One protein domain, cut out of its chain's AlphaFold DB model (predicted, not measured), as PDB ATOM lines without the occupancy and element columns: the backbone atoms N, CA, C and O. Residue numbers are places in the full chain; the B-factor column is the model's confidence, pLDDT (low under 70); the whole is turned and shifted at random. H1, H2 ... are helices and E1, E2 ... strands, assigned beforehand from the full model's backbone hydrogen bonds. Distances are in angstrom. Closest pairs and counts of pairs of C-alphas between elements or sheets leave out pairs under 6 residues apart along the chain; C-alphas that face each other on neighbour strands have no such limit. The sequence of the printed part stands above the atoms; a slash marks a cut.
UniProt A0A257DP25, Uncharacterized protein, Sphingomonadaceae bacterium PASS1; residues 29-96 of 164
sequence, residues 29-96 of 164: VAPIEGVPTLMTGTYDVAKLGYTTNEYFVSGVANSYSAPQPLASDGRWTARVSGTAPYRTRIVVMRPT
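What this domain is: This is residues 29 to 96 of the 164 residues of an uncharacterized protein of Sphingomonadaceae bacterium PASS1 (UniProt A0A257DP25). A long two-stranded hairpin, E2 and E3, bows like an arch and makes the length of the model, with the short strand E1 beside E2 along residues 54 to 57. A loop, residues 66 to 78, closes the hairpin at one end; toward the other end lie the tiny helix H1 and the link before it, of which residues 39 to 44 stick out. The printed part has 68 residues, with one named helix and three named strands in the order E1, H1, E2, E3, and is mostly strand. The antiparallel sheet has the order E1, E2, E3; the whole is extended, with a radius of gyration of the C-alphas of 19.2 A and spans of 54 by 26 by 19 A.

How they stand to each other: The inner strand E2, residues 50 to 65, and the edge strand E3, residues 79 to 95, form an antiparallel hairpin at 170 degrees between their directions. N 51 and O 94 are 2.8 A apart and N 65 and O 79 2.9 A, both within hydrogen-bond range. E2 bends by 61 degrees at residue 59, and E3 by 94 degrees at residue 82. The other edge strand, E1, residues 29 to 32, is antiparallel to E2 at 139 degrees, with N 30 and O 56 within hydrogen-bond range at 2.9 A. The sheet is twisted. H1, residues 45 to 48, only grazes the sheet; its closest C-alphas to E2 are those of Val 45 and Thr 51, 6.8 A apart. H1 and E3 are near each other, with 5 pairs of C-alphas within 10 A. H1 is too short for an O i to N i+4 pair; its one O i to N i+3 pair is within range.

Where its parts are: E2 is 42.0 A long, from C-alpha 50 at (269.181, 234.099, 237.175), and E3 41.1 A, ending with C-alpha 95 at (271.140, 234.534, 233.450). E1 begins with C-alpha 29 at (269.305, 255.150, 234.604) and is 9.9 A long; H1 is 5.2 A long.

The domain as a whole: The C-alphas of Lys 47 and Gln 68 are the two farthest apart, 54.5 A. The printed part has no cut. The links E1 to H1 and E2 to E3 are long; H1 to E2 is tight. Mean pLDDT of the printed part is 88.4, with residues 40 to 42 under 70.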
ATOM      1  N   VAL A  29     269.492 256.472 234.000       94.69
ATOM      2  CA  VAL A  29     269.305 255.150 234.604       94.69
ATOM      3  C   VAL A  29     270.036 255.100 235.941       94.69
ATOM      4  O   VAL A  29     271.260 255.208 235.979       94.69
ATOM      5  N   ALA A  30     269.291 254.897 237.028       94.31
ATOM      6  CA  ALA A  30     269.825 254.812 238.386       94.31
ATOM      7  C   ALA A  30     269.510 253.442 239.016       94.31
ATOM      8  O   ALA A  30     268.354 253.012 238.951       94.31
ATOM      9  N   PRO A  31     270.492 252.740 239.618       94.12
ATOM     10  CA  PRO A  31     270.256 251.452 240.267       94.12
ATOM     11  C   PRO A  31     269.437 251.603 241.556       94.12
ATOM     12  O   PRO A  31     269.531 252.612 242.253       94.12
ATOM     13  N   ILE A  32     268.652 250.575 241.877       93.25
ATOM     14  CA  ILE A  32     267.946 250.416 243.149       93.25
ATOM     15  C   ILE A  32     268.567 249.233 243.887       93.25
ATOM     16  O   ILE A  32     268.693 248.139 243.332       93.25
ATOM     17  N   GLU A  33     268.964 249.454 245.138       89.50
ATOM     18  CA  GLU A  33     269.462 248.388 246.003       89.50
ATOM     19  C   GLU A  33     268.301 247.575 246.584       89.50
ATOM     20  O   GLU A  33     267.314 248.133 247.063       89.50
ATOM     21  N   GLY A  34     268.433 246.249 246.565       83.44
ATOM     22  CA  GLY A  34     267.465 245.331 247.161       83.44
ATOM     23  C   GLY A  34     267.070 244.173 246.249       83.44
ATOM     24  O   GLY A  34     267.543 244.039 245.120       83.44
ATOM     25  N   VAL A  35     266.194 243.313 246.774       80.69
ATOM     26  CA  VAL A  35     265.592 242.206 246.025       80.69
ATOM     27  C   VAL A  35     264.224 242.672 245.518       80.69
ATOM     28  O   VAL A  35     263.350 242.955 246.341       80.69
ATOM     29  N   PRO A  36     264.012 242.780 244.195       83.44
ATOM     30  CA  PRO A  36     262.754 243.275 243.660       83.44
ATOM     31  C   PRO A  36     261.625 242.270 243.897       83.44
ATOM     32  O   PRO A  36     261.761 241.080 243.609       83.44
ATOM     33  N   THR A  37     260.469 242.759 244.345       81.00
ATOM     34  CA  THR A  37     259.242 241.954 244.378       81.00
ATOM     35  C   THR A  37     258.691 241.831 242.962       81.00
ATOM     36  O   THR A  37     258.129 242.782 242.411       81.00
ATOM     37  N   LEU A  38     258.860 240.655 242.363       78.75
ATOM     38  CA  LEU A  38     258.333 240.325 241.046       78.75
ATOM     39  C   LEU A  38     256.955 239.668 241.160       78.75
ATOM     40  O   LEU A  38     256.703 238.866 242.055       78.75
ATOM     41  N   MET A  39     256.078 239.935 240.190       73.69
ATOM     42  CA  MET A  39     254.787 239.239 240.053       73.69
ATOM     43  C   MET A  39     254.947 237.810 239.492       73.69
ATOM     44  O   MET A  39     254.017 237.245 238.930       73.69
ATOM     45  N   THR A  40     256.133 237.213 239.631       65.94
ATOM     46  CA  THR A  40     256.465 235.836 239.235       65.94
ATOM     47  C   THR A  40     256.225 234.829 240.371       65.94
ATOM     48  O   THR A  40     256.703 233.699 240.309       65.94
ATOM     49  N   GLY A  41     255.500 235.232 241.423       65.00
ATOM     50  CA  GLY A  41     255.323 234.466 242.661       65.00
ATOM     51  C   GLY A  41     256.526 234.578 243.605       65.00
ATOM     52  O   GLY A  41     257.488 235.287 243.326       65.00
ATOM     53  N   THR A  42     256.501 233.848 244.723       68.69
ATOM     54  CA  THR A  42     257.600 233.772 245.715       68.69
ATOM     55  C   THR A  42     258.801 232.944 245.230       68.69
ATOM     56  O   THR A  42     259.547 232.380 246.031       68.69
ATOM     57  N   TYR A  43     258.975 232.817 243.913       76.56
ATOM     58  CA  TYR A  43     259.976 231.943 243.327       76.56
ATOM     59  C   TYR A  43     261.369 232.565 243.422       76.56
ATOM     60  O   TYR A  43     261.599 233.695 242.994       76.56
ATOM     61  N   ASP A  44     262.312 231.790 243.949       82.69
ATOM     62  CA  ASP A  44     263.711 232.186 244.014       82.69
ATOM     63  C   ASP A  44     264.373 232.006 242.642       82.69
ATOM     64  O   ASP A  44     264.765 230.906 242.244       82.69
ATOM     65  N   VAL A  45     264.478 233.107 241.899       86.06
ATOM     66  CA  VAL A  45     265.107 233.151 240.571       86.06
ATOM     67  C   VAL A  45     266.597 232.803 240.601       86.06
ATOM     68  O   VAL A  45     267.126 232.342 239.588       86.06
ATOM     69  N   ALA A  46     267.268 232.933 241.753       86.62
ATOM     70  CA  ALA A  46     268.663 232.532 241.892       86.62
ATOM     71  C   ALA A  46     268.824 231.014 241.741       86.62
ATOM     72  O   ALA A  46     269.788 230.559 241.125       86.62
ATOM     73  N   LYS A  47     267.835 230.220 242.187       87.75
ATOM     74  CA  LYS A  47     267.818 228.756 241.993       87.75
ATOM     75  C   LYS A  47     267.699 228.341 240.529       87.75
ATOM     76  O   LYS A  47     268.092 227.233 240.184       87.75
ATOM     77  N   LEU A  48     267.193 229.223 239.669       87.69
ATOM     78  CA  LEU A  48     267.128 229.006 238.220       87.69
ATOM     79  C   LEU A  48     268.399 229.470 237.500       87.69
ATOM     80  O   LEU A  48     268.458 229.416 236.275       87.69
ATOM     81  N   GLY A  49     269.399 229.963 238.236       89.19
ATOM     82  CA  GLY A  49     270.596 230.549 237.650       89.19
ATOM     83  C   GLY A  49     270.337 231.916 237.019       89.19
ATOM     84  O   GLY A  49     270.964 232.236 236.014       89.19
ATOM     85  N   TYR A  50     269.423 232.714 237.581       88.75
ATOM     86  CA  TYR A  50     269.181 234.099 237.175       88.75
ATOM     87  C   TYR A  50     269.501 235.079 238.305       88.75
ATOM     88  O   TYR A  50     269.330 234.785 239.483       88.75
ATOM     89  N   THR A  51     269.914 236.284 237.927       88.81
ATOM     90  CA  THR A  51     270.057 237.433 238.820       88.81
ATOM     91  C   THR A  51     269.091 238.531 238.403       88.81
ATOM     92  O   THR A  51     268.818 238.721 237.213       88.81
ATOM     93  N   THR A  52     268.598 239.280 239.384       89.94
ATOM     94  CA  THR A  52     267.715 240.432 239.180       89.94
ATOM     95  C   THR A  52     268.414 241.712 239.593       89.94
ATOM     96  O   THR A  52     268.976 241.788 240.681       89.94
ATOM     97  N   ASN A  53     268.357 242.727 238.739       90.06
ATOM     98  CA  ASN A  53     268.812 244.077 239.043       90.06
ATOM     99  C   ASN A  53     267.657 245.047 238.797       90.06
ATOM    100  O   ASN A  53     266.967 244.933 237.784       90.06
ATOM    101  N   GLU A  54     267.436 245.986 239.709       93.44
ATOM    102  CA  GLU A  54     266.342 246.947 239.611       93.44
ATOM    103  C   GLU A  54     266.882 248.356 239.347       93.44
ATOM    104  O   GLU A  54     267.941 248.733 239.849       93.44
ATOM    105  N   TYR A  55     266.172 249.116 238.514       94.38
ATOM    106  CA  TYR A  55     266.576 250.455 238.100       94.38
ATOM    107  C   TYR A  55     265.377 251.397 238.029       94.38
ATOM    108  O   TYR A  55     264.270 251.002 237.650       94.38
ATOM    109  N   PHE A  56     265.618 252.674 238.306       95.94
ATOM    110  CA  PHE A  56     264.761 253.751 237.841       95.94
ATOM    111  C   PHE A  56     265.265 254.267 236.498       95.94
ATOM    112  O   PHE A  56     266.441 254.591 236.355       95.94
ATOM    113  N   VAL A  57     264.350 254.370 235.540       96.19
ATOM    114  CA  VAL A  57     264.550 255.069 234.274       96.19
ATOM    115  C   VAL A  57     263.753 256.359 234.344       96.19
ATOM    116  O   VAL A  57     262.537 256.328 234.546       96.19
ATOM    117  N   SER A  58     264.428 257.490 234.198       95.75
ATOM    118  CA  SER A  58     263.796 258.806 234.236       95.75
ATOM    119  C   SER A  58     264.195 259.664 233.053       95.75
ATOM    120  O   SER A  58     265.279 259.535 232.485       95.75
ATOM    121  N   GLY A  59     263.304 260.572 232.688       93.56
ATOM    122  CA  GLY A  59     263.541 261.506 231.604       93.56
ATOM    123  C   GLY A  59     262.371 262.451 231.422       93.56
ATOM    124  O   GLY A  59     261.471 262.529 232.258       93.56
ATOM    125  N   VAL A  60     262.390 263.165 230.304       93.12
ATOM    126  CA  VAL A  60     261.299 264.037 229.874       93.12
ATOM    127  C   VAL A  60     260.711 263.437 228.603       93.12
ATOM    128  O   VAL A  60     261.430 263.224 227.629       93.12
ATOM    129  N   ALA A  61     259.426 263.103 228.636       91.88
ATOM    130  CA  ALA A  61     258.695 262.563 227.500       91.88
ATOM    131  C   ALA A  61     258.008 263.689 226.727       91.88
ATOM    132  O   ALA A  61     257.502 264.634 227.331       91.88
ATOM    133  N   ASN A  62     257.944 263.546 225.403       91.94
ATOM    134  CA  ASN A  62     257.176 264.426 224.528       91.94
ATOM    135  C   ASN A  62     255.752 263.878 224.370       91.94
ATOM    136  O   ASN A  62     255.574 262.692 224.088       91.94
ATOM    137  N   SER A  63     254.747 264.739 224.510       89.88
ATOM    138  CA  SER A  63     253.392 264.455 224.038       89.88
ATOM    139  C   SER A  63     253.251 264.904 222.590       89.88
ATOM    140  O   SER A  63     253.927 265.837 222.154       89.88
ATOM    141  N   TYR A  64     252.369 264.241 221.849       89.56
ATOM    142  CA  TYR A  64     252.120 264.555 220.450       89.56
ATOM    143  C   TYR A  64     250.637 264.824 220.223       89.56
ATOM    144  O   TYR A  64     249.786 264.086 220.721       89.56
ATOM    145  N   SER A  65     250.337 265.844 219.425       89.94
ATOM    146  CA  SER A  65     248.992 266.138 218.944       89.94
ATOM    147  C   SER A  65     248.950 266.114 217.419       89.94
ATOM    148  O   SER A  65     249.941 266.388 216.734       89.94
ATOM    149  N   ALA A  66     247.793 265.746 216.877       90.06
ATOM    150  CA  ALA A  66     247.558 265.805 215.446       90.06
ATOM    151  C   ALA A  66     247.047 267.209 215.074       90.06
ATOM    152  O   ALA A  66     246.094 267.684 215.695       90.06
ATOM    153  N   PRO A  67     247.638 267.882 214.069       86.38
ATOM    154  CA  PRO A  67     247.125 269.162 213.590       86.38
ATOM    155  C   PRO A  67     245.791 269.015 212.840       86.38
ATOM    156  O   PRO A  67     245.086 270.002 212.647       86.38
ATOM    157  N   GLN A  68     245.451 267.799 212.407       85.25
ATOM    158  CA  GLN A  68     244.206 267.456 211.725       85.25
ATOM    159  C   GLN A  68     243.528 266.255 212.406       85.25
ATOM    160  O   GLN A  68     244.208 265.477 213.079       85.25
ATOM    161  N   PRO A  69     242.208 266.059 212.216       89.38
ATOM    162  CA  PRO A  69     241.522 264.850 212.664       89.38
ATOM    163  C   PRO A  69     242.199 263.573 212.147       89.38
ATOM    164  O   PRO A  69     242.621 263.508 210.991       89.38
ATOM    165  N   LEU A  70     242.292 262.553 213.003       90.69
ATOM    166  CA  LEU A  70     242.920 261.276 212.665       90.69
ATOM    167  C   LEU A  70     242.067 260.522 211.632       90.69
ATOM    168  O   LEU A  70     240.975 260.049 211.945       90.69
ATOM    169  N   ALA A  71     242.563 260.417 210.398       87.81
ATOM    170  CA  ALA A  71     241.922 259.649 209.331       87.81
ATOM    171  C   ALA A  71     242.015 258.128 209.581       87.81
ATOM    172  O   ALA A  71     242.892 257.655 210.302       87.81
ATOM    173  N   SER A  72     241.133 257.333 208.974       93.81
ATOM    174  CA  SER A  72     241.069 255.874 209.175       93.81
ATOM    175  C   SER A  72     242.146 255.066 208.436       93.81
ATOM    176  O   SER A  72     242.212 253.850 208.593       93.81
ATOM    177  N   ASP A  73     242.999 255.713 207.642       91.44
ATOM    178  CA  ASP A  73     244.041 255.073 206.830       91.44
ATOM    179  C   ASP A  73     245.331 254.747 207.609       91.44
ATOM    180  O   ASP A  73     246.260 254.152 207.057       91.44
ATOM    181  N   GLY A  74     245.397 255.145 208.886       88.06
ATOM    182  CA  GLY A  74     246.547 254.931 209.765       88.06
ATOM    183  C   GLY A  74     247.761 255.806 209.440       88.06
ATOM    184  O   GLY A  74     248.850 255.543 209.952       88.06
ATOM    185  N   ARG A  75     247.614 256.832 208.592       86.81
ATOM    186  CA  ARG A  75     248.694 257.758 208.229       86.81
ATOM    187  C   ARG A  75     248.448 259.126 208.845       86.81
ATOM    188  O   ARG A  75     247.735 259.961 208.298       86.81
ATOM    189  N   TRP A  76     249.089 259.379 209.981       87.56
ATOM    190  CA  TRP A  76     248.905 260.625 210.723       87.56
ATOM    191  C   TRP A  76     250.175 261.456 210.773       87.56
ATOM    192  O   TRP A  76     251.277 260.940 210.951       87.56
ATOM    193  N   THR A  77     249.995 262.770 210.659       87.31
ATOM    194  CA  THR A  77     251.036 263.730 211.016       87.31
ATOM    195  C   THR A  77     250.844 264.102 212.478       87.31
ATOM    196  O   THR A  77     249.750 264.490 212.878       87.31
ATOM    197  N   ALA A  78     251.905 263.993 213.269       88.12
ATOM    198  CA  ALA A  78     251.899 264.361 214.675       88.12
ATOM    199  C   ALA A  78     252.958 265.441 214.921       88.12
ATOM    200  O   ALA A  78     254.028 265.416 214.312       88.12
ATOM    201  N   ARG A  79     252.659 266.399 215.798       88.00
ATOM    202  CA  ARG A  79     253.598 267.432 216.247       88.00
ATOM    203  C   ARG A  79     253.748 267.358 217.755       88.00
ATOM    204  O   ARG A  79     252.777 267.062 218.449       88.00
ATOM    205  N   VAL A  80     254.954 267.629 218.250       89.00
ATOM    206  CA  VAL A  80     255.195 267.726 219.692       89.00
ATOM    207  C   VAL A  80     254.305 268.833 220.256       89.00
ATOM    208  O   VAL A  80     254.333 269.964 219.779       89.00
ATOM    209  N   SER A  81     253.490 268.490 221.248       89.00
ATOM    210  CA  SER A  81     252.491 269.381 221.850       89.00
ATOM    211  C   SER A  81     252.799 269.755 223.294       89.00
ATOM    212  O   SER A  81     252.142 270.619 223.866       89.00
ATOM    213  N   GLY A  82     253.780 269.099 223.904       89.12
ATOM    214  CA  GLY A  82     254.157 269.337 225.287       89.12
ATOM    215  C   GLY A  82     255.212 268.354 225.754       89.12
ATOM    216  O   GLY A  82     255.568 267.412 225.045       89.12
ATOM    217  N   THR A  83     255.700 268.579 226.969       92.75
ATOM    218  CA  THR A  83     256.663 267.693 227.617       92.75
ATOM    219  C   THR A  83     256.273 267.438 229.065       92.75
ATOM    220  O   THR A  83     255.655 268.292 229.703       92.75
ATOM    221  N   ALA A  84     256.601 266.257 229.582       94.12
ATOM    222  CA  ALA A  84     256.352 265.900 230.975       94.12
ATOM    223  C   ALA A  84     257.476 265.006 231.522       94.12
ATOM    224  O   ALA A  84     257.936 264.106 230.810       94.12
ATOM    225  N   PRO A  85     257.927 265.214 232.772       95.00
ATOM    226  CA  PRO A  85     258.875 264.309 233.400       95.00
ATOM    227  C   PRO A  85     258.214 262.953 233.667       95.00
ATOM    228  O   PRO A  85     257.049 262.878 234.057       95.00
ATOM    229  N   TYR A  86     258.975 261.878 233.502       94.50
ATOM    230  CA  TYR A  86     258.567 260.532 233.883       94.50
ATOM    231  C   TYR A  86     259.653 259.856 234.714       94.50
ATOM    232  O   TYR A  86     260.844 260.156 234.599       94.50
ATOM    233  N   ARG A  87     259.220 258.909 235.544       96.19
ATOM    234  CA  ARG A  87     260.092 258.005 236.286       96.19
ATOM    235  C   ARG A  87     259.428 256.641 236.347       96.19
ATOM    236  O   ARG A  87     258.358 256.492 236.929       96.19
ATOM    237  N   THR A  88     260.074 255.652 235.751       95.25
ATOM    238  CA  THR A  88     259.575 254.280 235.666       95.25
ATOM    239  C   THR A  88     260.552 253.344 236.354       95.25
ATOM    240  O   THR A  88     261.763 253.538 236.288       95.25
ATOM    241  N   ARG A  89     260.025 252.325 237.029       93.81
ATOM    242  CA  ARG A  89     260.818 251.258 237.637       93.81
ATOM    243  C   ARG A  89     260.904 250.088 236.665       93.81
ATOM    244  O   ARG A  89     259.872 249.639 236.172       93.81
ATOM    245  N   ILE A  90     262.109 249.599 236.402       93.75
ATOM    246  CA  ILE A  90     262.344 248.401 235.593       93.75
ATOM    247  C   ILE A  90     263.119 247.373 236.409       93.75
ATOM    248  O   ILE A  90     264.003 247.726 237.188       93.75
ATOM    249  N   VAL A  91     262.815 246.096 236.196       91.56
ATOM    250  CA  VAL A  91     263.592 244.981 236.741       91.56
ATOM    251  C   VAL A  91     264.183 244.202 235.577       91.56
ATOM    252  O   VAL A  91     263.462 243.755 234.687       91.56
ATOM    253  N   VAL A  92     265.501 244.039 235.581       90.62
ATOM    254  CA  VAL A  92     266.245 243.258 234.596       90.62
ATOM    255  C   VAL A  92     266.563 241.902 235.208       90.62
ATOM    256  O   VAL A  92     267.381 241.804 236.122       90.62
ATOM    257  N   MET A  93     265.928 240.855 234.689       89.12
ATOM    258  CA  MET A  93     266.240 239.466 235.014       89.12
ATOM    259  C   MET A  93     267.157 238.901 233.928       89.12
ATOM    260  O   MET A  93     266.787 238.863 232.756       89.12
ATOM    261  N   ARG A  94     268.363 238.471 234.303       87.62
ATOM    262  CA  ARG A  94     269.363 237.941 233.363       87.62
ATOM    263  C   ARG A  94     269.993 236.651 233.889       87.62
ATOM    264  O   ARG A  94     270.127 236.521 235.105       87.62
ATOM    265  N   PRO A  95     270.408 235.717 233.018       89.56
ATOM    266  CA  PRO A  95     271.140 234.534 233.450       89.56
ATOM    267  C   PRO A  95     272.441 234.905 234.175       89.56
ATOM    268  O   PRO A  95     273.166 235.810 233.754       89.56
ATOM    269  N   THR A  96     272.776 234.162 235.223       86.69
ATOM    270  CA  THR A  96     274.015 234.268 236.006       86.69
ATOM    271  C   THR A  96     275.155 233.526 235.307       86.69
ATOM    272  O   THR A  96     275.957 232.870 235.953       86.69
TER     273      THR A  96